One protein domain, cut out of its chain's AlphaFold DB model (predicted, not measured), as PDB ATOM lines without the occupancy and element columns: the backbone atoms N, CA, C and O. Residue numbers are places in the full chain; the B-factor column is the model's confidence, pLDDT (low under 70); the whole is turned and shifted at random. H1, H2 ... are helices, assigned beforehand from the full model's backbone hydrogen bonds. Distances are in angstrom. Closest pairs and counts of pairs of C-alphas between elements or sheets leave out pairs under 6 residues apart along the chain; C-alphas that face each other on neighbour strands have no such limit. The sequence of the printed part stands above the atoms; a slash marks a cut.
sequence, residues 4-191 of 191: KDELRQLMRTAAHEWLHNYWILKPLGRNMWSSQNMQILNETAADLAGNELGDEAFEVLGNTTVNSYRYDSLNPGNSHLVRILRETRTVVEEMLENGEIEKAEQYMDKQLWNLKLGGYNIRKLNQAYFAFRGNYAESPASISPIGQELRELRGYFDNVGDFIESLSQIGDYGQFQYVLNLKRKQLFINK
ATOM      1  N   LYS A   4      38.571  27.946 -39.940       68.56
ATOM      2  CA  LYS A   4      39.112  27.318 -41.156       68.56
ATOM      3  C   LYS A   4      39.839  26.004 -40.877       68.56
ATOM      4  O   LYS A   4      39.714  25.069 -41.667       68.56
ATOM      5  N   ASP A   5      40.574  25.922 -39.771       67.50
ATOM      6  CA  ASP A   5      41.240  24.687 -39.352       67.50
ATOM      7  C   ASP A   5      40.196  23.636 -38.961       67.50
ATOM      8  O   ASP A   5      40.332  22.467 -39.314       67.50
ATOM      9  N   GLU A   6      39.126  24.053 -38.279       76.00
ATOM     10  CA  GLU A   6      38.015  23.178 -37.893       76.00
ATOM     11  C   GLU A   6      37.252  22.652 -39.110       76.00
ATOM     12  O   GLU A   6      37.038  21.444 -39.222       76.00
ATOM     13  N   LEU A   7      36.925  23.521 -40.071       81.75
ATOM     14  CA  LEU A   7      36.270  23.117 -41.314       81.75
ATOM     15  C   LEU A   7      37.145  22.159 -42.131       81.75
ATOM     16  O   LEU A   7      36.653  21.145 -42.618       81.75
ATOM     17  N   ARG A   8      38.450  22.423 -42.250       81.69
ATOM     18  CA  ARG A   8      39.367  21.525 -42.962       81.69
ATOM     19  C   ARG A   8      39.433  20.141 -42.313       81.69
ATOM     20  O   ARG A   8      39.377  19.131 -43.010       81.69
ATOM     21  N   GLN A   9      39.519  20.075 -40.984       78.44
ATOM     22  CA  GLN A   9      39.513  18.794 -40.266       78.44
ATOM     23  C   GLN A   9      38.173  18.062 -40.389       78.44
ATOM     24  O   GLN A   9      38.155  16.832 -40.499       78.44
ATOM     25  N   LEU A  10      37.061  18.801 -40.420       84.00
ATOM     26  CA  LEU A  10      35.742  18.239 -40.689       84.00
ATOM     27  C   LEU A  10      35.683  17.615 -42.088       84.00
ATOM     28  O   LEU A  10      35.220  16.486 -42.212       84.00
ATOM     29  N   MET A  11      36.201  18.296 -43.114       86.75
ATOM     30  CA  MET A  11      36.227  17.772 -44.485       86.75
ATOM     31  C   MET A  11      37.075  16.503 -44.598       86.75
ATOM     32  O   MET A  11      36.626  15.519 -45.180       86.75
ATOM     33  N   ARG A  12      38.260  16.475 -43.976       86.12
ATOM     34  CA  ARG A  12      39.116  15.274 -43.918       86.12
ATOM     35  C   ARG A  12      38.441  14.111 -43.194       86.12
ATOM     36  O   ARG A  12      38.480  12.979 -43.665       86.12
ATOM     37  N   THR A  13      37.772  14.394 -42.078       82.44
ATOM     38  CA  THR A  13      36.993  13.394 -41.332       82.44
ATOM     39  C   THR A  13      35.835  12.858 -42.169       82.44
ATOM     40  O   THR A  13      35.649  11.649 -42.253       82.44
ATOM     41  N   ALA A  14      35.076  13.738 -42.821       88.19
ATOM     42  CA  ALA A  14      33.976  13.337 -43.686       88.19
ATOM     43  C   ALA A  14      34.468  12.475 -44.858       88.19
ATOM     44  O   ALA A  14      33.850  11.459 -45.160       88.19
ATOM     45  N   ALA A  15      35.601  12.833 -45.472       93.12
ATOM     46  CA  ALA A  15      36.218  12.058 -46.543       93.12
ATOM     47  C   ALA A  15      36.695  10.673 -46.067       93.12
ATOM     48  O   ALA A  15      36.455   9.690 -46.761       93.12
ATOM     49  N   HIS A  16      37.288  10.569 -44.870       92.69
ATOM     50  CA  HIS A  16      37.661   9.285 -44.250       92.69
ATOM     51  C   HIS A  16      36.461   8.347 -44.127       92.69
ATOM     52  O   HIS A  16      36.494   7.215 -44.605       92.69
ATOM     53  N   GLU A  17      35.377   8.815 -43.506       91.50
ATOM     54  CA  GLU A  17      34.187   7.980 -43.309       91.50
ATOM     55  C   GLU A  17      33.463   7.698 -44.633       91.50
ATOM     56  O   GLU A  17      32.895   6.620 -44.833       91.50
ATOM     57  N   TRP A  18      33.495   8.643 -45.577       97.25
ATOM     58  CA  TRP A  18      32.971   8.423 -46.920       97.25
ATOM     59  C   TRP A  18      33.739   7.321 -47.654       97.25
ATOM     60  O   TRP A  18      33.104   6.491 -48.298       97.25
ATOM     61  N   LEU A  19      35.067   7.252 -47.519       97.12
ATOM     62  CA  LEU A  19      35.878   6.188 -48.118       97.12
ATOM     63  C   LEU A  19      35.536   4.813 -47.547       97.12
ATOM     64  O   LEU A  19      35.386   3.861 -48.315       97.12
ATOM     65  N   HIS A  20      35.316   4.715 -46.235       95.44
ATOM     66  CA  HIS A  20      34.816   3.483 -45.615       95.44
ATOM     67  C   HIS A  20      33.475   3.057 -46.211       95.44
ATOM     68  O   HIS A  20      33.313   1.903 -46.610       95.44
ATOM     69  N   ASN A  21      32.540   3.997 -46.370       96.69
ATOM     70  CA  ASN A  21      31.253   3.729 -47.017       96.69
ATOM     71  C   ASN A  21      31.397   3.362 -48.502       96.69
ATOM     72  O   ASN A  21      30.696   2.477 -48.989       96.69
ATOM     73  N   TYR A  22      32.305   4.007 -49.231       97.44
ATOM     74  CA  TYR A  22      32.573   3.711 -50.637       97.44
ATOM     75  C   TYR A  22      33.157   2.299 -50.809       97.44
ATOM     76  O   TYR A  22      32.728   1.539 -51.684       97.44
ATOM     77  N   TRP A  23      34.100   1.908 -49.949       98.19
ATOM     78  CA  TRP A  23      34.755   0.607 -50.016       98.19
ATOM     79  C   TRP A  23      33.971  -0.529 -49.362       98.19
ATOM     80  O   TRP A  23      34.285  -1.681 -49.654       98.19
ATOM     81  N   ILE A  24      32.939  -0.270 -48.548       94.50
ATOM     82  CA  ILE A  24      32.216  -1.324 -47.805       94.50
ATOM     83  C   ILE A  24      31.647  -2.429 -48.712       94.50
ATOM     84  O   ILE A  24      31.564  -3.592 -48.322       94.50
ATOM     85  N   LEU A  25      31.296  -2.095 -49.959       95.50
ATOM     86  CA  LEU A  25      30.807  -3.049 -50.960       95.50
ATOM     87  C   LEU A  25      31.897  -3.562 -51.914       95.50
ATOM     88  O   LEU A  25      31.609  -4.402 -52.767       95.50
ATOM     89  N   LYS A  26      33.127  -3.072 -51.781       98.06
ATOM     90  CA  LYS A  26      34.289  -3.401 -52.610       98.06
ATOM     91  C   LYS A  26      35.203  -4.400 -51.885       98.06
ATOM     92  O   LYS A  26      35.113  -4.513 -50.660       98.06
ATOM     93  N   PRO A  27      36.076  -5.130 -52.603       98.38
ATOM     94  CA  PRO A  27      37.032  -6.055 -51.992       98.38
ATOM     95  C   PRO A  27      37.777  -5.495 -50.770       98.38
ATOM     96  O   PRO A  27      37.830  -6.183 -49.751       98.38
ATOM     97  N   LEU A  28      38.260  -4.249 -50.829       97.62
ATOM     98  CA  LEU A  28      39.040  -3.648 -49.739       97.62
ATOM     99  C   LEU A  28      38.245  -3.478 -48.439       97.62
ATOM    100  O   LEU A  28      38.762  -3.767 -47.359       97.62
ATOM    101  N   GLY A  29      36.994  -3.018 -48.523       95.94
ATOM    102  CA  GLY A  29      36.135  -2.838 -47.349       95.94
ATOM    103  C   GLY A  29      35.531  -4.148 -46.862       95.94
ATOM    104  O   GLY A  29      35.550  -4.416 -45.663       95.94
ATOM    105  N   ARG A  30      35.079  -5.018 -47.776       97.19
ATOM    106  CA  ARG A  30      34.520  -6.335 -47.409       97.19
ATOM    107  C   ARG A  30      35.510  -7.203 -46.638       97.19
ATOM    108  O   ARG A  30      35.094  -7.965 -45.771       97.19
ATOM    109  N   ASN A  31      36.799  -7.083 -46.946       95.50
ATOM    110  CA  ASN A  31      37.857  -7.857 -46.305       95.50
ATOM    111  C   ASN A  31      38.587  -7.095 -45.192       95.50
ATOM    112  O   ASN A  31      39.596  -7.599 -44.699       95.50
ATOM    113  N   MET A  32      38.105  -5.925 -44.754       87.94
ATOM    114  CA  MET A  32      38.772  -5.116 -43.724       87.94
ATOM    115  C   MET A  32      39.074  -5.917 -42.450       87.94
ATOM    116  O   MET A  32      40.173  -5.835 -41.914       87.94
ATOM    117  N   TRP A  33      38.132  -6.745 -41.999       84.88
ATOM    118  CA  TRP A  33      38.287  -7.561 -40.789       84.88
ATOM    119  C   TRP A  33      38.851  -8.964 -41.048       84.88
ATOM    120  O   TRP A  33      38.879  -9.790 -40.142       84.88
ATOM    121  N   SER A  34      39.291  -9.265 -42.274       83.44
ATOM    122  CA  SER A  34      39.819 -10.597 -42.619       83.44
ATOM    123  C   SER A  34      41.182 -10.890 -41.985       83.44
ATOM    124  O   SER A  34      41.549 -12.050 -41.818       83.44
ATOM    125  N   SER A  35      41.953  -9.852 -41.651       81.81
ATOM    126  CA  SER A  35      43.249  -9.969 -40.982       81.81
ATOM    127  C   SER A  35      43.685  -8.627 -40.399       81.81
ATOM    128  O   SER A  35      43.237  -7.570 -40.850       81.81
ATOM    129  N   GLN A  36      44.638  -8.661 -39.463       75.94
ATOM    130  CA  GLN A  36      45.255  -7.453 -38.910       75.94
ATOM    131  C   GLN A  36      45.862  -6.565 -40.006       75.94
ATOM    132  O   GLN A  36      45.717  -5.345 -39.975       75.94
ATOM    133  N   ASN A  37      46.501  -7.171 -41.012       81.00
ATOM    134  CA  ASN A  37      47.084  -6.430 -42.128       81.00
ATOM    135  C   ASN A  37      46.015  -5.745 -42.978       81.00
ATOM    136  O   ASN A  37      46.233  -4.618 -43.402       81.00
ATOM    137  N   MET A  38      44.863  -6.382 -43.199       89.81
ATOM    138  CA  MET A  38      43.767  -5.758 -43.944       89.81
ATOM    139  C   MET A  38      43.090  -4.638 -43.164       89.81
ATOM    140  O   MET A  38      42.752  -3.618 -43.760       89.81
ATOM    141  N   GLN A  39      42.961  -4.774 -41.844       80.81
ATOM    142  CA  GLN A  39      42.435  -3.705 -40.999       80.81
ATOM    143  C   GLN A  39      43.374  -2.496 -41.021       80.81
ATOM    144  O   GLN A  39      42.929  -1.369 -41.233       80.81
ATOM    145  N   ILE A  40      44.683  -2.741 -40.864       76.06
ATOM    146  CA  ILE A  40      45.704  -1.698 -40.975       76.06
ATOM    147  C   ILE A  40      45.644  -1.083 -42.370       76.06
ATOM    148  O   ILE A  40      45.488   0.125 -42.456       76.06
ATOM    149  N   LEU A  41      45.707  -1.871 -43.448       84.81
ATOM    150  CA  LEU A  41      45.677  -1.379 -44.830       84.81
ATOM    151  C   LEU A  41      44.456  -0.500 -45.108       84.81
ATOM    152  O   LEU A  41      44.610   0.567 -45.691       84.81
ATOM    153  N   ASN A  42      43.267  -0.926 -44.684       91.75
ATOM    154  CA  ASN A  42      42.021  -0.218 -44.952       91.75
ATOM    155  C   ASN A  42      41.952   1.133 -44.218       91.75
ATOM    156  O   ASN A  42      41.794   2.167 -44.863       91.75
ATOM    157  N   GLU A  43      42.164   1.151 -42.898       83.00
ATOM    158  CA  GLU A  43      42.192   2.404 -42.125       83.00
ATOM    159  C   GLU A  43      43.326   3.319 -42.600       83.00
ATOM    160  O   GLU A  43      43.161   4.533 -42.686       83.00
ATOM    161  N   THR A  44      44.461   2.723 -42.976       80.62
ATOM    162  CA  THR A  44      45.627   3.448 -43.482       80.62
ATOM    163  C   THR A  44      45.291   4.105 -44.835       80.62
ATOM    164  O   THR A  44      45.550   5.284 -45.069       80.62
ATOM    165  N   ALA A  45      44.626   3.385 -45.735       88.94
ATOM    166  CA  ALA A  45      44.142   3.940 -46.992       88.94
ATOM    167  C   ALA A  45      43.105   5.059 -46.785       88.94
ATOM    168  O   ALA A  45      43.194   6.087 -47.458       88.94
ATOM    169  N   ALA A  46      42.162   4.880 -45.852       86.31
ATOM    170  CA  ALA A  46      41.122   5.860 -45.539       86.31
ATOM    171  C   ALA A  46      41.707   7.160 -44.968       86.31
ATOM    172  O   ALA A  46      41.327   8.243 -45.406       86.31
ATOM    173  N   ASP A  47      42.693   7.062 -44.074       82.19
ATOM    174  CA  ASP A  47      43.424   8.218 -43.545       82.19
ATOM    175  C   ASP A  47      44.194   8.949 -44.663       82.19
ATOM    176  O   ASP A  47      44.126  10.174 -44.771       82.19
ATOM    177  N   LEU A  48      44.945   8.230 -45.509       81.38
ATOM    178  CA  LEU A  48      45.773   8.852 -46.554       81.38
ATOM    179  C   LEU A  48      44.924   9.539 -47.624       81.38
ATOM    180  O   LEU A  48      45.088  10.736 -47.860       81.38
ATOM    181  N   ALA A  49      44.014   8.791 -48.249       89.00
ATOM    182  CA  ALA A  49      43.161   9.323 -49.304       89.00
ATOM    183  C   ALA A  49      42.110  10.296 -48.753       89.00
ATOM    184  O   ALA A  49      41.768  11.259 -49.429       89.00
ATOM    185  N   GLY A  50      41.629  10.100 -47.520       87.81
ATOM    186  CA  GLY A  50      40.667  10.997 -46.878       87.81
ATOM    187  C   GLY A  50      41.272  12.354 -46.529       87.81
ATOM    188  O   GLY A  50      40.620  13.383 -46.705       87.81
ATOM    189  N   ASN A  51      42.539  12.390 -46.105       84.56
ATOM    190  CA  ASN A  51      43.241  13.654 -45.888       84.56
ATOM    191  C   ASN A  51      43.397  14.460 -47.181       84.56
ATOM    192  O   ASN A  51      43.200  15.673 -47.166       84.56
ATOM    193  N   GLU A  52      43.753  13.793 -48.276       88.31
ATOM    194  CA  GLU A  52      43.946  14.425 -49.579       88.31
ATOM    195  C   GLU A  52      42.616  14.871 -50.199       88.31
ATOM    196  O   GLU A  52      42.445  16.046 -50.505       88.31
ATOM    197  N   LEU A  53      41.629  13.975 -50.274       90.81
ATOM    198  CA  LEU A  53      40.302  14.284 -50.806       90.81
ATOM    199  C   LEU A  53      39.581  15.356 -49.974       90.81
ATOM    200  O   LEU A  53      38.887  16.213 -50.516       90.81
ATOM    201  N   GLY A  54      39.747  15.330 -48.649       88.50
ATOM    202  CA  GLY A  54      39.210  16.355 -47.759       88.50
ATOM    203  C   GLY A  54      39.866  17.722 -47.961       88.50
ATOM    204  O   GLY A  54      39.181  18.739 -47.851       88.50
ATOM    205  N   ASP A  55      41.162  17.754 -48.283       86.31
ATOM    206  CA  ASP A  55      41.867  18.986 -48.643       86.31
ATOM    207  C   ASP A  55      41.398  19.525 -49.996       86.31
ATOM    208  O   ASP A  55      41.044  20.698 -50.076       86.31
ATOM    209  N   GLU A  56      41.299  18.674 -51.023       90.62
ATOM    210  CA  GLU A  56      40.757  19.062 -52.332       90.62
ATOM    211  C   GLU A  56      39.332  19.621 -52.201       90.62
ATOM    212  O   GLU A  56      39.012  20.684 -52.735       90.62
ATOM    213  N   ALA A  57      38.470  18.958 -51.424       89.56
ATOM    214  CA  ALA A  57      37.107  19.422 -51.187       89.56
ATOM    215  C   ALA A  57      37.063  20.749 -50.406       89.56
ATOM    216  O   ALA A  57      36.214  21.602 -50.672       89.56
ATOM    217  N   PHE A  58      37.980  20.950 -49.456       86.75
ATOM    218  CA  PHE A  58      38.129  22.219 -48.742       86.75
ATOM    219  C   PHE A  58      38.566  23.357 -49.679       86.75
ATOM    220  O   PHE A  58      38.066  24.478 -49.549       86.75
ATOM    221  N   GLU A  59      39.443  23.063 -50.642       86.69
ATOM    222  CA  GLU A  59      39.881  24.010 -51.672       86.69
ATOM    223  C   GLU A  59      38.759  24.388 -52.639       86.69
ATOM    224  O   GLU A  59      38.559  25.574 -52.916       86.69
ATOM    225  N   VAL A  60      37.965  23.409 -53.085       86.94
ATOM    226  CA  VAL A  60      36.797  23.639 -53.954       86.94
ATOM    227  C   VAL A  60      35.796  24.611 -53.317       86.94
ATOM    228  O   VAL A  60      35.164  25.397 -54.022       86.94
ATOM    229  N   LEU A  61      35.684  24.625 -51.986       83.50
ATOM    230  CA  LEU A  61      34.824  25.558 -51.246       83.50
ATOM    231  C   LEU A  61      35.379  26.998 -51.166       83.50
ATOM    232  O   LEU A  61      34.804  27.839 -50.477       83.50
ATOM    233  N   GLY A  62      36.474  27.307 -51.866       75.25
ATOM    234  CA  GLY A  62      37.051  28.652 -51.949       75.25
ATOM    235  C   GLY A  62      37.996  29.003 -50.800       75.25
ATOM    236  O   GLY A  62      38.349  30.172 -50.627       75.25
ATOM    237  N   ASN A  63      38.418  28.017 -50.003       72.44
ATOM    238  CA  ASN A  63      39.441  28.212 -48.982       72.44
ATOM    239  C   ASN A  63      40.816  27.818 -49.526       72.44
ATOM    240  O   ASN A  63      40.975  26.789 -50.159       72.44
ATOM    241  N   THR A  64      41.854  28.597 -49.238       63.66
ATOM    242  CA  THR A  64      43.228  28.188 -49.555       63.66
ATOM    243  C   THR A  64      43.776  27.272 -48.473       63.66
ATOM    244  O   THR A  64      43.815  27.656 -47.297       63.66
ATOM    245  N   THR A  65      44.299  26.116 -48.870       58.47
ATOM    246  CA  THR A  65      45.248  25.344 -48.069       58.47
ATOM    247  C   THR A  65      46.549  26.146 -47.997       58.47
ATOM    248  O   THR A  65      47.481  26.003 -48.783       58.47
ATOM    249  N   VAL A  66      46.652  27.071 -47.039       49.81
ATOM    250  CA  VAL A  66      47.985  27.559 -46.672       49.81
ATOM    251  C   VAL A  66      48.700  26.338 -46.124       49.81
ATOM    252  O   VAL A  66      48.329  25.871 -45.050       49.81
ATOM    253  N   ASN A  67      49.632  25.790 -46.915       42.34
ATOM    254  CA  ASN A  67      50.382  24.566 -46.656       42.34
ATOM    255  C   ASN A  67      50.698  24.409 -45.164       42.34
ATOM    256  O   ASN A  67      51.710  24.885 -44.646       42.34
ATOM    257  N   SER A  68      49.818  23.695 -44.470       39.78
ATOM    258  CA  SER A  68      49.979  23.313 -43.078       39.78
ATOM    259  C   SER A  68      50.693  21.967 -43.006       39.78
ATOM    260  O   SER A  68      50.515  21.208 -42.062       39.78
ATOM    261  N   TYR A  69      51.647  21.727 -43.916       37.41
ATOM    262  CA  TYR A  69      52.785  20.851 -43.611       37.41
ATOM    263  C   TYR A  69      53.560  21.337 -42.367       37.41
ATOM    264  O   TYR A  69      54.400  20.619 -41.838       37.41
ATOM    265  N   ARG A  70      53.241  22.529 -41.840       33.66
ATOM    266  CA  ARG A  70      53.724  23.054 -40.558       33.66
ATOM    267  C   ARG A  70      52.978  22.578 -39.308       33.66
ATOM    268  O   ARG A  70      53.331  23.048 -38.231       33.66
ATOM    269  N   TYR A  71      52.010  21.660 -39.400       38.97
ATOM    270  CA  TYR A  71      51.426  21.048 -38.193       38.97
ATOM    271  C   TYR A  71      51.667  19.543 -38.026       38.97
ATOM    272  O   TYR A  71      51.215  18.981 -37.037       38.97
ATOM    273  N   ASP A  72      52.446  18.903 -38.907       38.09
ATOM    274  CA  ASP A  72      52.901  17.517 -38.679       38.09
ATOM    275  C   ASP A  72      54.424  17.318 -38.743       38.09
ATOM    276  O   ASP A  72      54.916  16.236 -38.425       38.09
ATOM    277  N   SER A  73      55.205  18.382 -38.961       40.12
ATOM    278  CA  SER A  73      56.512  18.471 -38.304       40.12
ATOM    279  C   SER A  73      56.274  18.840 -36.837       40.12
ATOM    280  O   SER A  73      56.506  19.978 -36.419       40.12
ATOM    281  N   LEU A  74      55.739  17.894 -36.059       45.34
ATOM    282  CA  LEU A  74      55.795  17.977 -34.606       45.34
ATOM    283  C   LEU A  74      57.255  18.218 -34.251       45.34
ATOM    284  O   LEU A  74      58.134  17.412 -34.547       45.34
ATOM    285  N   ASN A  75      57.487  19.408 -33.712       37.69
ATOM    286  CA  ASN A  75      58.776  19.895 -33.276       37.69
ATOM    287  C   ASN A  75      59.514  18.750 -32.546       37.69
ATOM    288  O   ASN A  75      58.933  18.196 -31.604       37.69
ATOM    289  N   PRO A  76      60.762  18.398 -32.914       43.16
ATOM    290  CA  PRO A  76      61.565  17.385 -32.213       43.16
ATOM    291  C   PRO A  76      61.678  17.622 -30.693       43.16
ATOM    292  O   PRO A  76      62.123  16.751 -29.956       43.16
ATOM    293  N   GLY A  77      61.264  18.800 -30.211       44.59
ATOM    294  CA  GLY A  77      61.201  19.172 -28.803       44.59
ATOM    295  C   GLY A  77      59.982  18.690 -28.006       44.59
ATOM    296  O   GLY A  77      59.962  18.936 -26.804       44.59
ATOM    297  N   ASN A  78      58.972  18.022 -28.586       55.88
ATOM    298  CA  ASN A  78      57.805  17.578 -27.802       55.88
ATOM    299  C   ASN A  78      57.967  16.154 -27.236       55.88
ATOM    300  O   ASN A  78      57.210  15.234 -27.555       55.88
ATOM    301  N   SER A  79      58.987  15.979 -26.390       63.56
ATOM    302  CA  SER A  79      59.374  14.696 -25.779       63.56
ATOM    303  C   SER A  79      58.223  13.981 -25.059       63.56
ATOM    304  O   SER A  79      58.182  12.753 -25.016       63.56
ATOM    305  N   HIS A  80      57.256  14.739 -24.536       70.62
ATOM    306  CA  HIS A  80      56.105  14.212 -23.811       70.62
ATOM    307  C   HIS A  80      55.136  13.433 -24.713       70.62
ATOM    308  O   HIS A  80      54.726  12.329 -24.360       70.62
ATOM    309  N   LEU A  81      54.807  13.976 -25.891       74.44
ATOM    310  CA  LEU A  81      53.946  13.313 -26.875       74.44
ATOM    311  C   LEU A  81      54.577  12.017 -27.377       74.44
ATOM    312  O   LEU A  81      53.933  10.971 -27.388       74.44
ATOM    313  N   VAL A  82      55.849  12.104 -27.776       73.31
ATOM    314  CA  VAL A  82      56.611  10.968 -28.303       73.31
ATOM    315  C   VAL A  82      56.664   9.845 -27.271       73.31
ATOM    316  O   VAL A  82      56.423   8.690 -27.611       73.31
ATOM    317  N   ARG A  83      56.913  10.186 -26.000       79.06
ATOM    318  CA  ARG A  83      56.930   9.221 -24.898       79.06
ATOM    319  C   ARG A  83      55.581   8.525 -24.728       79.06
ATOM    320  O   ARG A  83      55.558   7.300 -24.728       79.06
ATOM    321  N   ILE A  84      54.480   9.277 -24.639       81.38
ATOM    322  CA  ILE A  84      53.140   8.690 -24.466       81.38
ATOM    323  C   ILE A  84      52.804   7.761 -25.632       81.38
ATOM    324  O   ILE A  84      52.337   6.649 -25.411       81.38
ATOM    325  N   LEU A  85      53.057   8.184 -26.872       84.69
ATOM    326  CA  LEU A  85      52.763   7.363 -28.046       84.69
ATOM    327  C   LEU A  85      53.633   6.101 -28.090       84.69
ATOM    328  O   LEU A  85      53.125   5.032 -28.420       84.69
ATOM    329  N   ARG A  86      54.910   6.191 -27.705       80.25
ATOM    330  CA  ARG A  86      55.804   5.031 -27.618       80.25
ATOM    331  C   ARG A  86      55.363   4.043 -26.538       80.25
ATOM    332  O   ARG A  86      55.258   2.859 -26.826       80.25
ATOM    333  N   GLU A  87      55.080   4.521 -25.328       84.62
ATOM    334  CA  GLU A  87      54.557   3.690 -24.234       84.62
ATOM    335  C   GLU A  87      53.236   3.036 -24.629       84.62
ATOM    336  O   GLU A  87      53.054   1.835 -24.436       84.62
ATOM    337  N   THR A  88      52.342   3.822 -25.241       88.88
ATOM    338  CA  THR A  88      51.034   3.323 -25.652       88.88
ATOM    339  C   THR A  88      51.188   2.167 -26.625       88.88
ATOM    340  O   THR A  88      50.564   1.125 -26.463       88.88
ATOM    341  N   ARG A  89      52.068   2.342 -27.609       82.75
ATOM    342  CA  ARG A  89      52.362   1.332 -28.611       82.75
ATOM    343  C   ARG A  89      52.904   0.039 -27.999       82.75
ATOM    344  O   ARG A  89      52.379  -1.017 -28.322       82.75
ATOM    345  N   THR A  90      53.911   0.117 -27.126       84.38
ATOM    346  CA  THR A  90      54.523  -1.073 -26.506       84.38
ATOM    347  C   THR A  90      53.487  -1.915 -25.763       84.38
ATOM    348  O   THR A  90      53.435  -3.127 -25.931       84.38
ATOM    349  N   VAL A  91      52.637  -1.265 -24.966       87.06
ATOM    350  CA  VAL A  91      51.617  -1.953 -24.164       87.06
ATOM    351  C   VAL A  91      50.535  -2.564 -25.054       87.06
ATOM    352  O   VAL A  91      50.066  -3.668 -24.794       87.06
ATOM    353  N   VAL A  92      50.147  -1.867 -26.123       87.12
ATOM    354  CA  VAL A  92      49.169  -2.385 -27.088       87.12
ATOM    355  C   VAL A  92      49.719  -3.593 -27.839       87.12
ATOM    356  O   VAL A  92      48.991  -4.562 -28.014       87.12
ATOM    357  N   GLU A  93      50.986  -3.569 -28.258       83.88
ATOM    358  CA  GLU A  93      51.629  -4.719 -28.908       83.88
ATOM    359  C   GLU A  93      51.621  -5.949 -27.983       83.88
ATOM    360  O   GLU A  93      51.159  -7.007 -28.405       83.88
ATOM    361  N   GLU A  94      51.996  -5.796 -26.710       87.50
ATOM    362  CA  GLU A  94      51.945  -6.880 -25.713       87.50
ATOM    363  C   GLU A  94      50.520  -7.431 -25.514       87.50
ATOM    364  O   GLU A  94      50.303  -8.644 -25.496       87.50
ATOM    365  N   MET A  95      49.519  -6.554 -25.396       89.19
ATOM    366  CA  MET A  95      48.118  -6.971 -25.265       89.19
ATOM    367  C   MET A  95      47.643  -7.742 -26.500       89.19
ATOM    368  O   MET A  95      46.963  -8.760 -26.370       89.19
ATOM    369  N   LEU A  96      48.015  -7.289 -27.699       84.06
ATOM    370  CA  LEU A  96      47.628  -7.942 -28.948       84.06
ATOM    371  C   LEU A  96      48.325  -9.293 -29.138       84.06
ATOM    372  O   LEU A  96      47.671 -10.235 -29.585       84.06
ATOM    373  N   GLU A  97      49.599  -9.427 -28.758       83.12
ATOM    374  CA  GLU A  97      50.312 -10.714 -28.753       83.12
ATOM    375  C   GLU A  97      49.643 -11.738 -27.825       83.12
ATOM    376  O   GLU A  97      49.569 -12.924 -28.150       83.12
ATOM    377  N   ASN A  98      49.070 -11.271 -26.715       87.75
ATOM    378  CA  ASN A  98      48.302 -12.089 -25.778       87.75
ATOM    379  C   ASN A  98      46.833 -12.309 -26.200       87.75
ATOM    380  O   ASN A  98      46.072 -12.950 -25.473       87.75
ATOM    381  N   GLY A  99      46.411 -11.794 -27.361       88.62
ATOM    382  CA  GLY A  99      45.036 -11.904 -27.863       88.62
ATOM    383  C   GLY A  99      44.017 -11.016 -27.136       88.62
ATOM    384  O   GLY A  99      42.810 -11.192 -27.301       88.62
ATOM    385  N   GLU A 100      44.468 -10.048 -26.340       92.19
ATOM    386  CA  GLU A 100      43.637  -9.182 -25.499       92.19
ATOM    387  C   GLU A 100      43.119  -7.940 -26.252       92.19
ATOM    388  O   GLU A 100      43.338  -6.799 -25.841       92.19
ATOM    389  N   ILE A 101      42.412  -8.156 -27.364       84.06
ATOM    390  CA  ILE A 101      41.999  -7.093 -28.302       84.06
ATOM    391  C   ILE A 101      41.188  -5.984 -27.610       84.06
ATOM    392  O   ILE A 101      41.531  -4.809 -27.724       84.06
ATOM    393  N   GLU A 102      40.157  -6.333 -26.835       84.81
ATOM    394  CA  GLU A 102      39.310  -5.336 -26.156       84.81
ATOM    395  C   GLU A 102      40.097  -4.488 -25.145       84.81
ATOM    396  O   GLU A 102      39.844  -3.291 -24.995       84.81
ATOM    397  N   LYS A 103      41.082  -5.083 -24.457       87.00
ATOM    398  CA  LYS A 103      41.926  -4.351 -23.502       87.00
ATOM    399  C   LYS A 103      42.853  -3.380 -24.221       87.00
ATOM    400  O   LYS A 103      43.022  -2.252 -23.756       87.00
ATOM    401  N   ALA A 104      43.408  -3.798 -25.358       87.75
ATOM    402  CA  ALA A 104      44.226  -2.945 -26.205       87.75
ATOM    403  C   ALA A 104      43.438  -1.719 -26.693       87.75
ATOM    404  O   ALA A 104      43.928  -0.594 -26.588       87.75
ATOM    405  N   GLU A 105      42.200  -1.912 -27.158       84.62
ATOM    406  CA  GLU A 105      41.330  -0.815 -27.603       84.62
ATOM    407  C   GLU A 105      40.997   0.161 -26.469       84.62
ATOM    408  O   GLU A 105      41.227   1.364 -26.601       84.62
ATOM    409  N   GLN A 106      40.566  -0.346 -25.309       89.62
ATOM    410  CA  GLN A 106      40.274   0.496 -24.141       89.62
ATOM    411  C   GLN A 106      41.495   1.295 -23.676       89.62
ATOM    412  O   GLN A 106      41.387   2.455 -23.261       89.62
ATOM    413  N   TYR A 107      42.675   0.681 -23.731       91.94
ATOM    414  CA  TYR A 107      43.915   1.342 -23.364       91.94
ATOM    415  C   TYR A 107      44.286   2.451 -24.361       91.94
ATOM    416  O   TYR A 107      44.656   3.550 -23.934       91.94
ATOM    417  N   MET A 108      44.113   2.226 -25.668       91.00
ATOM    418  CA  MET A 108      44.308   3.261 -26.689       91.00
ATOM    419  C   MET A 108      43.333   4.431 -26.528       91.00
ATOM    420  O   MET A 108      43.763   5.583 -26.595       91.00
ATOM    421  N   ASP A 109      42.060   4.169 -26.228       87.88
ATOM    422  CA  ASP A 109      41.070   5.222 -25.964       87.88
ATOM    423  C   ASP A 109      41.435   6.053 -24.728       87.88
ATOM    424  O   ASP A 109      41.346   7.286 -24.732       87.88
ATOM    425  N   LYS A 110      41.919   5.402 -23.665       90.69
ATOM    426  CA  LYS A 110      42.406   6.096 -22.466       90.69
ATOM    427  C   LYS A 110      43.592   7.008 -22.786       90.69
ATOM    428  O   LYS A 110      43.653   8.139 -22.297       90.69
ATOM    429  N   GLN A 111      44.533   6.537 -23.600       89.69
ATOM    430  CA  GLN A 111      45.700   7.327 -23.996       89.69
ATOM    431  C   GLN A 111      45.321   8.467 -24.942       89.69
ATOM    432  O   GLN A 111      45.839   9.573 -24.806       89.69
ATOM    433  N   LEU A 112      44.344   8.253 -25.823       86.12
ATOM    434  CA  LEU A 112      43.755   9.307 -26.640       86.12
ATOM    435  C   LEU A 112      43.177  10.435 -25.772       86.12
ATOM    436  O   LEU A 112      43.435  11.609 -26.040       86.12
ATOM    437  N   TRP A 113      42.446  10.102 -24.704       79.50
ATOM    438  CA  TRP A 113      41.940  11.090 -23.745       79.50
ATOM    439  C   TRP A 113      43.054  11.830 -23.004       79.50
ATOM    440  O   TRP A 113      42.994  13.053 -22.885       79.50
ATOM    441  N   ASN A 114      44.088  11.116 -22.553       80.62
ATOM    442  CA  ASN A 114      45.267  11.712 -21.918       80.62
ATOM    443  C   ASN A 114      45.944  12.740 -22.844       80.62
ATOM    444  O   ASN A 114      46.257  13.861 -22.446       80.62
ATOM    445  N   LEU A 115      46.090  12.390 -24.122       78.50
ATOM    446  CA  LEU A 115      46.658  13.268 -25.137       78.50
ATOM    447  C   LEU A 115      45.761  14.487 -25.406       78.50
ATOM    448  O   LEU A 115      46.261  15.611 -25.443       78.50
ATOM    449  N   LYS A 116      44.438  14.309 -25.493       75.19
ATOM    450  CA  LYS A 116      43.494  15.431 -25.641       75.19
ATOM    451  C   LYS A 116      43.557  16.407 -24.464       75.19
ATOM    452  O   LYS A 116      43.606  17.614 -24.686       75.19
ATOM    453  N   LEU A 117      43.625  15.904 -23.227       70.00
ATOM    454  CA  LEU A 117      43.800  16.736 -22.027       70.00
ATOM    455  C   LEU A 117      45.136  17.494 -22.033       70.00
ATOM    456  O   LEU A 117      45.201  18.628 -21.565       70.00
ATOM    457  N   GLY A 118      46.183  16.897 -22.607       67.12
ATOM    458  CA  GLY A 118      47.489  17.525 -22.819       67.12
ATOM    459  C   GLY A 118      47.552  18.530 -23.977       67.12
ATOM    460  O   GLY A 118      48.637  19.022 -24.279       67.12
ATOM    461  N   GLY A 119      46.424  18.829 -24.635       61.69
ATOM    462  CA  GLY A 119      46.343  19.774 -25.753       61.69
ATOM    463  C   GLY A 119      46.694  19.182 -27.122       61.69
ATOM    464  O   GLY A 119      46.829  19.928 -28.093       61.69
ATOM    465  N   TYR A 120      46.838  17.858 -27.232       70.88
ATOM    466  CA  TYR A 120      47.093  17.183 -28.502       70.88
ATOM    467  C   TYR A 120      45.784  16.860 -29.218       70.88
ATOM    468  O   TYR A 120      44.933  16.138 -28.699       70.88
ATOM    469  N   ASN A 121      45.638  17.351 -30.447       66.94
ATOM    470  CA  ASN A 121      44.451  17.090 -31.252       66.94
ATOM    471  C   ASN A 121      44.634  15.826 -32.106       66.94
ATOM    472  O   ASN A 121      44.967  15.896 -33.287       66.94
ATOM    473  N   ILE A 122      44.468  14.663 -31.475       71.44
ATOM    474  CA  ILE A 122      44.485  13.357 -32.143       71.44
ATOM    475  C   ILE A 122      43.039  12.871 -32.277       71.44
ATOM    476  O   ILE A 122      42.291  12.859 -31.297       71.44
ATOM    477  N   ARG A 123      42.635  12.486 -33.495       71.69
ATOM    478  CA  ARG A 123      41.265  12.031 -33.791       71.69
ATOM    479  C   ARG A 123      40.989  10.657 -33.188       71.69
ATOM    480  O   ARG A 123      40.031  10.504 -32.434       71.69
ATOM    481  N   LYS A 124      41.840   9.686 -33.519       74.31
ATOM    482  CA  LYS A 124      41.724   8.274 -33.148       74.31
ATOM    483  C   LYS A 124      43.122   7.706 -32.927       74.31
ATOM    484  O   LYS A 124      44.044   8.055 -33.662       74.31
ATOM    485  N   LEU A 125      43.260   6.851 -31.921       79.50
ATOM    486  CA  LEU A 125      44.473   6.084 -31.672       79.50
ATOM    487  C   LEU A 125      44.153   4.617 -31.947       79.50
ATOM    488  O   LEU A 125      43.282   4.044 -31.305       79.50
ATOM    489  N   ASN A 126      44.790   4.040 -32.958       77.31
ATOM    490  CA  ASN A 126      44.626   2.644 -33.353       77.31
ATOM    491  C   ASN A 126      45.944   2.120 -33.944       77.31
ATOM    492  O   ASN A 126      46.918   2.862 -34.102       77.31
ATOM    493  N   GLN A 127      45.976   0.842 -34.322       71.12
ATOM    494  CA  GLN A 127      47.176   0.247 -34.918       71.12
ATOM    495  C   GLN A 127      47.601   0.929 -36.230       71.12
ATOM    496  O   GLN A 127      48.796   1.073 -36.488       71.12
ATOM    497  N   ALA A 128      46.649   1.427 -37.027       62.19
ATOM    498  CA  ALA A 128      46.941   2.191 -38.242       62.19
ATOM    499  C   ALA A 128      47.622   3.542 -37.941       62.19
ATOM    500  O   ALA A 128      48.602   3.905 -38.594       62.19
ATOM    501  N   TYR A 129      47.187   4.243 -36.889       72.56
ATOM    502  CA  TYR A 129      47.791   5.496 -36.432       72.56
ATOM    503  C   TYR A 129      49.287   5.320 -36.126       72.56
ATOM    504  O   TYR A 129      50.117   6.133 -36.552       72.56
ATOM    505  N   PHE A 130      49.652   4.232 -35.436       71.19
ATOM    506  CA  PHE A 130      51.051   3.914 -35.138       71.19
ATOM    507  C   PHE A 130      51.852   3.497 -36.376       71.19
ATOM    508  O   PHE A 130      53.019   3.876 -36.491       71.19
ATOM    509  N   ALA A 131      51.239   2.782 -37.324       60.72
ATOM    510  CA  ALA A 131      51.882   2.409 -38.584       60.72
ATOM    511  C   ALA A 131      52.226   3.634 -39.455       60.72
ATOM    512  O   ALA A 131      53.229   3.639 -40.173       60.72
ATOM    513  N   PHE A 132      51.432   4.705 -39.376       52.78
ATOM    514  CA  PHE A 132      51.617   5.882 -40.218       52.78
ATOM    515  C   PHE A 132      52.599   6.920 -39.701       52.78
ATOM    516  O   PHE A 132      53.332   7.513 -40.502       52.78
ATOM    517  N   ARG A 133      52.605   7.148 -38.386       60.91
ATOM    518  CA  ARG A 133      53.411   8.185 -37.731       60.91
ATOM    519  C   ARG A 133      54.725   7.630 -37.171       60.91
ATOM    520  O   ARG A 133      55.201   8.085 -36.137       60.91
ATOM    521  N   GLY A 134      55.322   6.662 -37.872       48.81
ATOM    522  CA  GLY A 134      56.474   5.845 -37.454       48.81
ATOM    523  C   GLY A 134      57.752   6.572 -36.998       48.81
ATOM    524  O   GLY A 134      58.681   5.913 -36.546       48.81
ATOM    525  N   ASN A 135      57.800   7.907 -37.027       48.84
ATOM    526  CA  ASN A 135      58.916   8.711 -36.516       48.84
ATOM    527  C   ASN A 135      59.033   8.731 -34.978       48.84
ATOM    528  O   ASN A 135      59.984   9.296 -34.451       48.84
ATOM    529  N   TYR A 136      58.099   8.127 -34.237       51.09
ATOM    530  CA  TYR A 136      58.194   8.016 -32.773       51.09
ATOM    531  C   TYR A 136      59.100   6.867 -32.291       51.09
ATOM    532  O   TYR A 136      59.261   6.673 -31.083       51.09
ATOM    533  N   ALA A 137      59.678   6.096 -33.218       35.22
ATOM    534  CA  ALA A 137      60.480   4.913 -32.944       35.22
ATOM    535  C   ALA A 137      61.916   5.078 -33.464       35.22
ATOM    536  O   ALA A 137      62.231   4.721 -34.596       35.22
ATOM    537  N   GLU A 138      62.835   5.496 -32.598       37.53
ATOM    538  CA  GLU A 138      64.203   4.977 -32.687       37.53
ATOM    539  C   GLU A 138      64.191   3.500 -32.240       37.53
ATOM    540  O   GLU A 138      64.561   3.169 -31.114       37.53
ATOM    541  N   SER A 139      63.670   2.601 -33.085       33.62
ATOM    542  CA  SER A 139      64.069   1.184 -33.142       33.62
ATOM    543  C   SER A 139      63.419   0.458 -34.333       33.62
ATOM    544  O   SER A 139      62.204   0.561 -34.502       33.62
ATOM    545  N   PRO A 140      64.168  -0.320 -35.143       34.75
ATOM    546  CA  PRO A 140      63.724  -0.785 -36.465       34.75
ATOM    547  C   PRO A 140      62.892  -2.083 -36.472       34.75
ATOM    548  O   PRO A 140      62.655  -2.636 -37.540       34.75
ATOM    549  N   ALA A 141      62.490  -2.629 -35.323       30.88
ATOM    550  CA  ALA A 141      62.178  -4.063 -35.235       30.88
ATOM    551  C   ALA A 141      60.686  -4.462 -35.303       30.88
ATOM    552  O   ALA A 141      60.390  -5.646 -35.225       30.88
ATOM    553  N   SER A 142      59.744  -3.530 -35.484       32.28
ATOM    554  CA  SER A 142      58.305  -3.858 -35.593       32.28
ATOM    555  C   SER A 142      57.582  -2.892 -36.544       32.28
ATOM    556  O   SER A 142      56.650  -2.178 -36.195       32.28
ATOM    557  N   ILE A 143      58.071  -2.731 -37.771       48.50
ATOM    558  CA  ILE A 143      57.420  -1.853 -38.754       48.50
ATOM    559  C   ILE A 143      56.391  -2.694 -39.506       48.50
ATOM    560  O   ILE A 143      56.778  -3.598 -40.237       48.50
ATOM    561  N   SER A 144      55.094  -2.391 -39.380       57.44
ATOM    562  CA  SER A 144      54.166  -2.774 -40.448       57.44
ATOM    563  C   SER A 144      54.508  -1.899 -41.662       57.44
ATOM    564  O   SER A 144      54.327  -0.679 -41.590       57.44
ATOM    565  N   PRO A 145      55.053  -2.458 -42.760       74.00
ATOM    566  CA  PRO A 145      55.530  -1.672 -43.902       74.00
ATOM    567  C   PRO A 145      54.382  -0.997 -44.671       74.00
ATOM    568  O   PRO A 145      54.619  -0.095 -45.473       74.00
ATOM    569  N   ILE A 146      53.137  -1.375 -44.362       76.94
ATOM    570  CA  ILE A 146      51.901  -1.002 -45.053       76.94
ATOM    571  C   ILE A 146      51.772   0.511 -45.251       76.94
ATOM    572  O   ILE A 146      51.447   0.960 -46.345       76.94
ATOM    573  N   GLY A 147      52.067   1.322 -44.230       74.06
ATOM    574  CA  GLY A 147      51.959   2.782 -44.337       74.06
ATOM    575  C   GLY A 147      52.966   3.399 -45.317       74.06
ATOM    576  O   GLY A 147      52.636   4.338 -46.046       74.06
ATOM    577  N   GLN A 148      54.196   2.878 -45.364       78.50
ATOM    578  CA  GLN A 148      55.204   3.314 -46.336       78.50
ATOM    579  C   GLN A 148      54.863   2.811 -47.739       78.50
ATOM    580  O   GLN A 148      54.934   3.583 -48.692       78.50
ATOM    581  N   GLU A 149      54.448   1.554 -47.847       86.75
ATOM    582  CA  GLU A 149      54.024   0.924 -49.093       86.75
ATOM    583  C   GLU A 149      52.814   1.637 -49.716       86.75
ATOM    584  O   GLU A 149      52.785   1.832 -50.927       86.75
ATOM    585  N   LEU A 150      51.841   2.085 -48.914       88.25
ATOM    586  CA  LEU A 150      50.673   2.831 -49.397       88.25
ATOM    587  C   LEU A 150      51.045   4.222 -49.908       88.25
ATOM    588  O   LEU A 150      50.539   4.640 -50.947       88.25
ATOM    589  N   ARG A 151      51.940   4.934 -49.212       85.62
ATOM    590  CA  ARG A 151      52.466   6.223 -49.693       85.62
ATOM    591  C   ARG A 151      53.236   6.061 -50.994       85.62
ATOM    592  O   ARG A 151      53.090   6.884 -51.892       85.62
ATOM    593  N   GLU A 152      54.030   4.999 -51.097       89.94
ATOM    594  CA  GLU A 152      54.706   4.662 -52.343       89.94
ATOM    595  C   GLU A 152      53.677   4.392 -53.443       89.94
ATOM    596  O   GLU A 152      53.752   5.016 -54.496       89.94
ATOM    597  N   LEU A 153      52.673   3.542 -53.174       94.12
ATOM    598  CA  LEU A 153      51.615   3.223 -54.129       94.12
ATOM    599  C   LEU A 153      50.874   4.484 -54.604       94.12
ATOM    600  O   LEU A 153      50.684   4.650 -55.806       94.12
ATOM    601  N   ARG A 154      50.510   5.390 -53.686       93.19
ATOM    602  CA  ARG A 154      49.880   6.681 -54.005       93.19
ATOM    603  C   ARG A 154      50.736   7.499 -54.970       93.19
ATOM    604  O   ARG A 154      50.179   8.096 -55.883       93.19
ATOM    605  N   GLY A 155      52.060   7.490 -54.821       92.12
ATOM    606  CA  GLY A 155      52.989   8.230 -55.682       92.12
ATOM    607  C   GLY A 155      53.005   7.802 -57.157       92.12
ATOM    608  O   GLY A 155      53.560   8.524 -57.977       92.12
ATOM    609  N   TYR A 156      52.397   6.664 -57.514       94.50
ATOM    610  CA  TYR A 156      52.280   6.204 -58.905       94.50
ATOM    611  C   TYR A 156      50.994   6.659 -59.618       94.50
ATOM    612  O   TYR A 156      50.749   6.216 -60.745       94.50
ATOM    613  N   PHE A 157      50.145   7.456 -58.966       94.12
ATOM    614  CA  PHE A 157      48.883   7.952 -59.523       94.12
ATOM    615  C   PHE A 157      48.907   9.474 -59.634       94.12
ATOM    616  O   PHE A 157      49.396  10.158 -58.734       94.12
ATOM    617  N   ASP A 158      48.325  10.004 -60.706       93.06
ATOM    618  CA  ASP A 158      48.285  11.449 -60.939       93.06
ATOM    619  C   ASP A 158      47.277  12.151 -60.018       93.06
ATOM    620  O   ASP A 158      47.515  13.268 -59.567       93.06
ATOM    621  N   ASN A 159      46.171  11.479 -59.685       93.12
ATOM    622  CA  ASN A 159      45.120  12.002 -58.813       93.12
ATOM    623  C   ASN A 159      44.687  10.976 -57.753       93.12
ATOM    624  O   ASN A 159      44.908   9.768 -57.892       93.12
ATOM    625  N   VAL A 160      44.063  11.473 -56.681       94.62
ATOM    626  CA  VAL A 160      43.599  10.647 -55.558       94.62
ATOM    627  C   VAL A 160      42.461   9.700 -55.957       94.62
ATOM    628  O   VAL A 160      42.358   8.605 -55.407       94.62
ATOM    629  N   GLY A 161      41.642  10.075 -56.944       95.88
ATOM    630  CA  GLY A 161      40.522   9.271 -57.438       95.88
ATOM    631  C   GLY A 161      40.970   7.932 -58.025       95.88
ATOM    632  O   GLY A 161      40.494   6.884 -57.587       95.88
ATOM    633  N   ASP A 162      41.946   7.952 -58.935       97.12
ATOM    634  CA  ASP A 162      42.500   6.736 -59.548       97.12
ATOM    635  C   ASP A 162      43.161   5.827 -58.500       97.12
ATOM    636  O   ASP A 162      43.081   4.597 -58.571       97.12
ATOM    637  N   PHE A 163      43.791   6.430 -57.488       97.56
ATOM    638  CA  PHE A 163      44.352   5.701 -56.356       97.56
ATOM    639  C   PHE A 163      43.259   5.005 -55.527       97.56
ATOM    640  O   PHE A 163      43.373   3.808 -55.248       97.56
ATOM    641  N   ILE A 164      42.181   5.717 -55.175       97.94
ATOM    642  CA  ILE A 164      41.027   5.175 -54.435       97.94
ATOM    643  C   ILE A 164      40.367   4.028 -55.210       97.94
ATOM    644  O   ILE A 164      40.038   2.986 -54.625       97.94
ATOM    645  N   GLU A 165      40.174   4.200 -56.518       97.94
ATOM    646  CA  GLU A 165      39.576   3.183 -57.378       97.94
ATOM    647  C   GLU A 165      40.479   1.948 -57.479       97.94
ATOM    648  O   GLU A 165      39.999   0.825 -57.292       97.94
ATOM    649  N   SER A 166      41.787   2.135 -57.680       97.38
ATOM    650  CA  SER A 166      42.749   1.031 -57.719       97.38
ATOM    651  C   SER A 166      42.779   0.248 -56.409       97.38
ATOM    652  O   SER A 166      42.818  -0.984 -56.437       97.38
ATOM    653  N   LEU A 167      42.763   0.934 -55.263       97.31
ATOM    654  CA  LEU A 167      42.740   0.286 -53.955       97.31
ATOM    655  C   LEU A 167      41.449  -0.499 -53.723       97.31
ATOM    656  O   LEU A 167      41.487  -1.560 -53.104       97.31
ATOM    657  N   SER A 168      40.316  -0.025 -54.250       97.69
ATOM    658  CA  SER A 168      39.014  -0.665 -54.037       97.69
ATOM    659  C   SER A 168      38.983  -2.138 -54.466       97.69
ATOM    660  O   SER A 168      38.242  -2.928 -53.882       97.69
ATOM    661  N   GLN A 169      39.807  -2.521 -55.447       97.62
ATOM    662  CA  GLN A 169      39.864  -3.872 -56.014       97.62
ATOM    663  C   GLN A 169      40.706  -4.859 -55.193       97.62
ATOM    664  O   GLN A 169      40.696  -6.054 -55.481       97.62
ATOM    665  N   ILE A 170      41.427  -4.388 -54.176       97.50
ATOM    666  CA  ILE A 170      42.339  -5.203 -53.373       97.50
ATOM    667  C   ILE A 170      41.551  -5.935 -52.290       97.50
ATOM    668  O   ILE A 170      41.001  -5.314 -51.388       97.50
ATOM    669  N   GLY A 171      41.495  -7.260 -52.367       95.94
ATOM    670  CA  GLY A 171      40.810  -8.110 -51.395       95.94
ATOM    671  C   GLY A 171      41.695  -8.627 -50.262       95.94
ATOM    672  O   GLY A 171      41.171  -8.989 -49.214       95.94
ATOM    673  N   ASP A 172      43.014  -8.655 -50.441       95.75
ATOM    674  CA  ASP A 172      43.956  -9.130 -49.429       95.75
ATOM    675  C   ASP A 172      45.314  -8.412 -49.522       95.75
ATOM    676  O   ASP A 172      45.629  -7.728 -50.501       95.75
ATOM    677  N   TYR A 173      46.142  -8.570 -48.488       91.94
ATOM    678  CA  TYR A 173      47.437  -7.895 -48.414       91.94
ATOM    679  C   TYR A 173      48.437  -8.387 -49.479       91.94
ATOM    680  O   TYR A 173      49.252  -7.605 -49.969       91.94
ATOM    681  N   GLY A 174      48.356  -9.649 -49.906       95.31
ATOM    682  CA  GLY A 174      49.200 -10.181 -50.977       95.31
ATOM    683  C   GLY A 174      48.888  -9.536 -52.328       95.31
ATOM    684  O   GLY A 174      49.801  -9.177 -53.073       95.31
ATOM    685  N   GLN A 175      47.606  -9.302 -52.625       97.19
ATOM    686  CA  GLN A 175      47.175  -8.554 -53.808       97.19
ATOM    687  C   GLN A 175      47.690  -7.114 -53.788       97.19
ATOM    688  O   GLN A 175      48.170  -6.624 -54.811       97.19
ATOM    689  N   PHE A 176      47.660  -6.451 -52.629       97.31
ATOM    690  CA  PHE A 176      48.252  -5.121 -52.473       97.31
ATOM    691  C   PHE A 176      49.746  -5.118 -52.813       97.31
ATOM    692  O   PHE A 176      50.194  -4.324 -53.646       97.31
ATOM    693  N   GLN A 177      50.510  -6.049 -52.239       96.50
ATOM    694  CA  GLN A 177      51.939  -6.177 -52.524       96.50
ATOM    695  C   GLN A 177      52.205  -6.485 -54.004       96.50
ATOM    696  O   GLN A 177      53.154  -5.957 -54.590       96.50
ATOM    697  N   TYR A 178      51.366  -7.308 -54.632       96.56
ATOM    698  CA  TYR A 178      51.459  -7.606 -56.057       96.56
ATOM    699  C   TYR A 178      51.280  -6.346 -56.917       96.56
ATOM    700  O   TYR A 178      52.129  -6.061 -57.763       96.56
ATOM    701  N   VAL A 179      50.234  -5.551 -56.664       96.25
ATOM    702  CA  VAL A 179      49.979  -4.288 -57.380       96.25
ATOM    703  C   VAL A 179      51.140  -3.307 -57.204       96.25
ATOM    704  O   VAL A 179      51.618  -2.735 -58.188       96.25
ATOM    705  N   LEU A 180      51.650  -3.151 -55.980       96.19
ATOM    706  CA  LEU A 180      52.794  -2.281 -55.708       96.19
ATOM    707  C   LEU A 180      54.045  -2.721 -56.483       96.19
ATOM    708  O   LEU A 180      54.712  -1.906 -57.120       96.19
ATOM    709  N   ASN A 181      54.343  -4.020 -56.496       96.12
ATOM    710  CA  ASN A 181      55.494  -4.548 -57.227       96.12
ATOM    711  C   ASN A 181      55.349  -4.413 -58.752       96.12
ATOM    712  O   ASN A 181      56.347  -4.174 -59.437       96.12
ATOM    713  N   LEU A 182      54.131  -4.492 -59.299       95.06
ATOM    714  CA  LEU A 182      53.886  -4.185 -60.712       95.06
ATOM    715  C   LEU A 182      54.228  -2.728 -61.042       95.06
ATOM    716  O   LEU A 182      54.921  -2.476 -62.030       95.06
ATOM    717  N   LYS A 183      53.798  -1.779 -60.204       94.19
ATOM    718  CA  LYS A 183      54.108  -0.351 -60.371       94.19
ATOM    719  C   LYS A 183      55.611  -0.072 -60.267       94.19
ATOM    720  O   LYS A 183      56.162   0.605 -61.137       94.19
ATOM    721  N   ARG A 184      56.303  -0.688 -59.299       94.12
ATOM    722  CA  ARG A 184      57.777  -0.646 -59.182       94.12
ATOM    723  C   ARG A 184      58.466  -1.112 -60.466       94.12
ATOM    724  O   ARG A 184      59.369  -0.445 -60.966       94.12
ATOM    725  N   LYS A 185      58.019  -2.243 -61.026       92.06
ATOM    726  CA  LYS A 185      58.577  -2.800 -62.268       92.06
ATOM    727  C   LYS A 185      58.329  -1.890 -63.473       92.06
ATOM    728  O   LYS A 185      59.237  -1.705 -64.277       92.06
ATOM    729  N   GLN A 186      57.135  -1.312 -63.597       88.44
ATOM    730  CA  GLN A 186      56.815  -0.369 -64.675       88.44
ATOM    731  C   GLN A 186      57.700   0.881 -64.619       88.44
ATOM    732  O   GLN A 186      58.258   1.265 -65.642       88.44
ATOM    733  N   LEU A 187      57.904   1.469 -63.432       82.88
ATOM    734  CA  LEU A 187      58.835   2.593 -63.281       82.88
ATOM    735  C   LEU A 187      60.275   2.223 -63.639       82.88
ATOM    736  O   LEU A 187      60.985   3.061 -64.180       82.88
ATOM    737  N   PHE A 188      60.720   1.004 -63.329       80.06
ATOM    738  CA  PHE A 188      62.068   0.562 -63.690       80.06
ATOM    739  C   PHE A 188      62.256   0.433 -65.208       80.06
ATOM    740  O   PHE A 188      63.317   0.772 -65.709       80.06
ATOM    741  N   ILE A 189      61.239  -0.044 -65.933       78.50
ATOM    742  CA  ILE A 189      61.291  -0.215 -67.396       78.50
ATOM    743  C   ILE A 189      61.192   1.130 -68.133       78.50
ATOM    744  O   ILE A 189      61.751   1.274 -69.215       78.50
ATOM    745  N   ASN A 190      60.481   2.102 -67.561       72.00
ATOM    746  CA  ASN A 190      60.263   3.420 -68.165       72.00
ATOM    747  C   ASN A 190      61.368   4.447 -67.835       72.00
ATOM    748  O   ASN A 190      61.217   5.621 -68.178       72.00
ATOM    749  N   LYS A 191      62.437   4.029 -67.145       55.22
ATOM    750  CA  LYS A 191      63.659   4.809 -66.901       55.22
ATOM    751  C   LYS A 191      64.729   4.458 -67.925       55.22
ATOM    752  O   LYS A 191      65.448   5.395 -68.326       55.22
TER     753      LYS A 191
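What this domain is: This is residues 4 to 191 of the 191 residues of an uncharacterized protein of Dehalococcoidia bacterium (UniProt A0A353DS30). One long helix, H3, runs through a group of helices: H1 crosses it along one side, and the shorter H7, H8 and H9 sit round the rest. A separate helical hairpin, H5 and H6, stands off to one side with H7 between it and H3, while H10 leads away from H3 on the side opposite the hairpin. The 188 printed residues hold ten named helices, H1 to H10 in chain order, and no named strand: the class is all helix. The whole is compact, with a radius of gyration of the C-alphas of 17.3 A, and rounded, spanning 45 by 44 by 36 A.

How they stand to each other: H1, residues 4 to 23, touches H3, residues 36 to 60, at a steep tilt of 48 degrees, opposite ways; the closest C-alphas, of Arg 12 and Gly 54, are 4.0 A apart. H3 is the hub, touching six helices. H2, residues 27 to 30, touches H1 only at the corner, and only just, with 3 pairs of C-alphas within 8 A. H4, residues 68 to 71, touches no helix. H5, residues 79 to 97, and H6, residues 101 to 117, form a hairpin at a shallow tilt of 10 degrees; the closest C-alphas, of Val 92 and Ala 104, are 5.1 A apart. Both are apart from H3. H7, residues 127 to 132, touches residues 39 to 44 of H3, closest at the C-alphas of Ile 40 and Ala 128, 4.9 A; it is close to H5 but not clearly touching. H8, residues 146 to 154, touches residues 37 to 48 of H3, closest at the C-alphas of Leu 41 and Ile 146, 6.2 A. H9, residues 160 to 168, touches residues 45 to 53 of H3 at a shallow tilt of 23 degrees, opposite ways, with the C-alphas of Ala 49 and Val 160 closest at 6.4 A. H10, residues 173 to 189, touches H8 with residues 180 to 183 alone, closest at the C-alphas of Leu 153 and Leu 180, 5.8 A. Helix packing is mostly crossed. Each O i to N i+4 pair is within hydrogen-bond range in the helices but H2 and H4, which are too short for one.

Where its parts are: H1 begins at C-alpha 4, (39.112, 27.318, -41.156), and is 28.5 A long. H3 measures 35.6 A, H5 27.1 A, and H6 and H10 24.7 A each. H10 ends at C-alpha 189, (61.291, -0.215, -67.396).

The domain as a whole: The C-alphas farthest apart, of Leu 117 and Ile 189, are 51.5 A apart. The printed part has no cut. The link from H7 to H8 is long. Confidence is under 70 for 37 residues, among them 64 to 79 and 131 to 144.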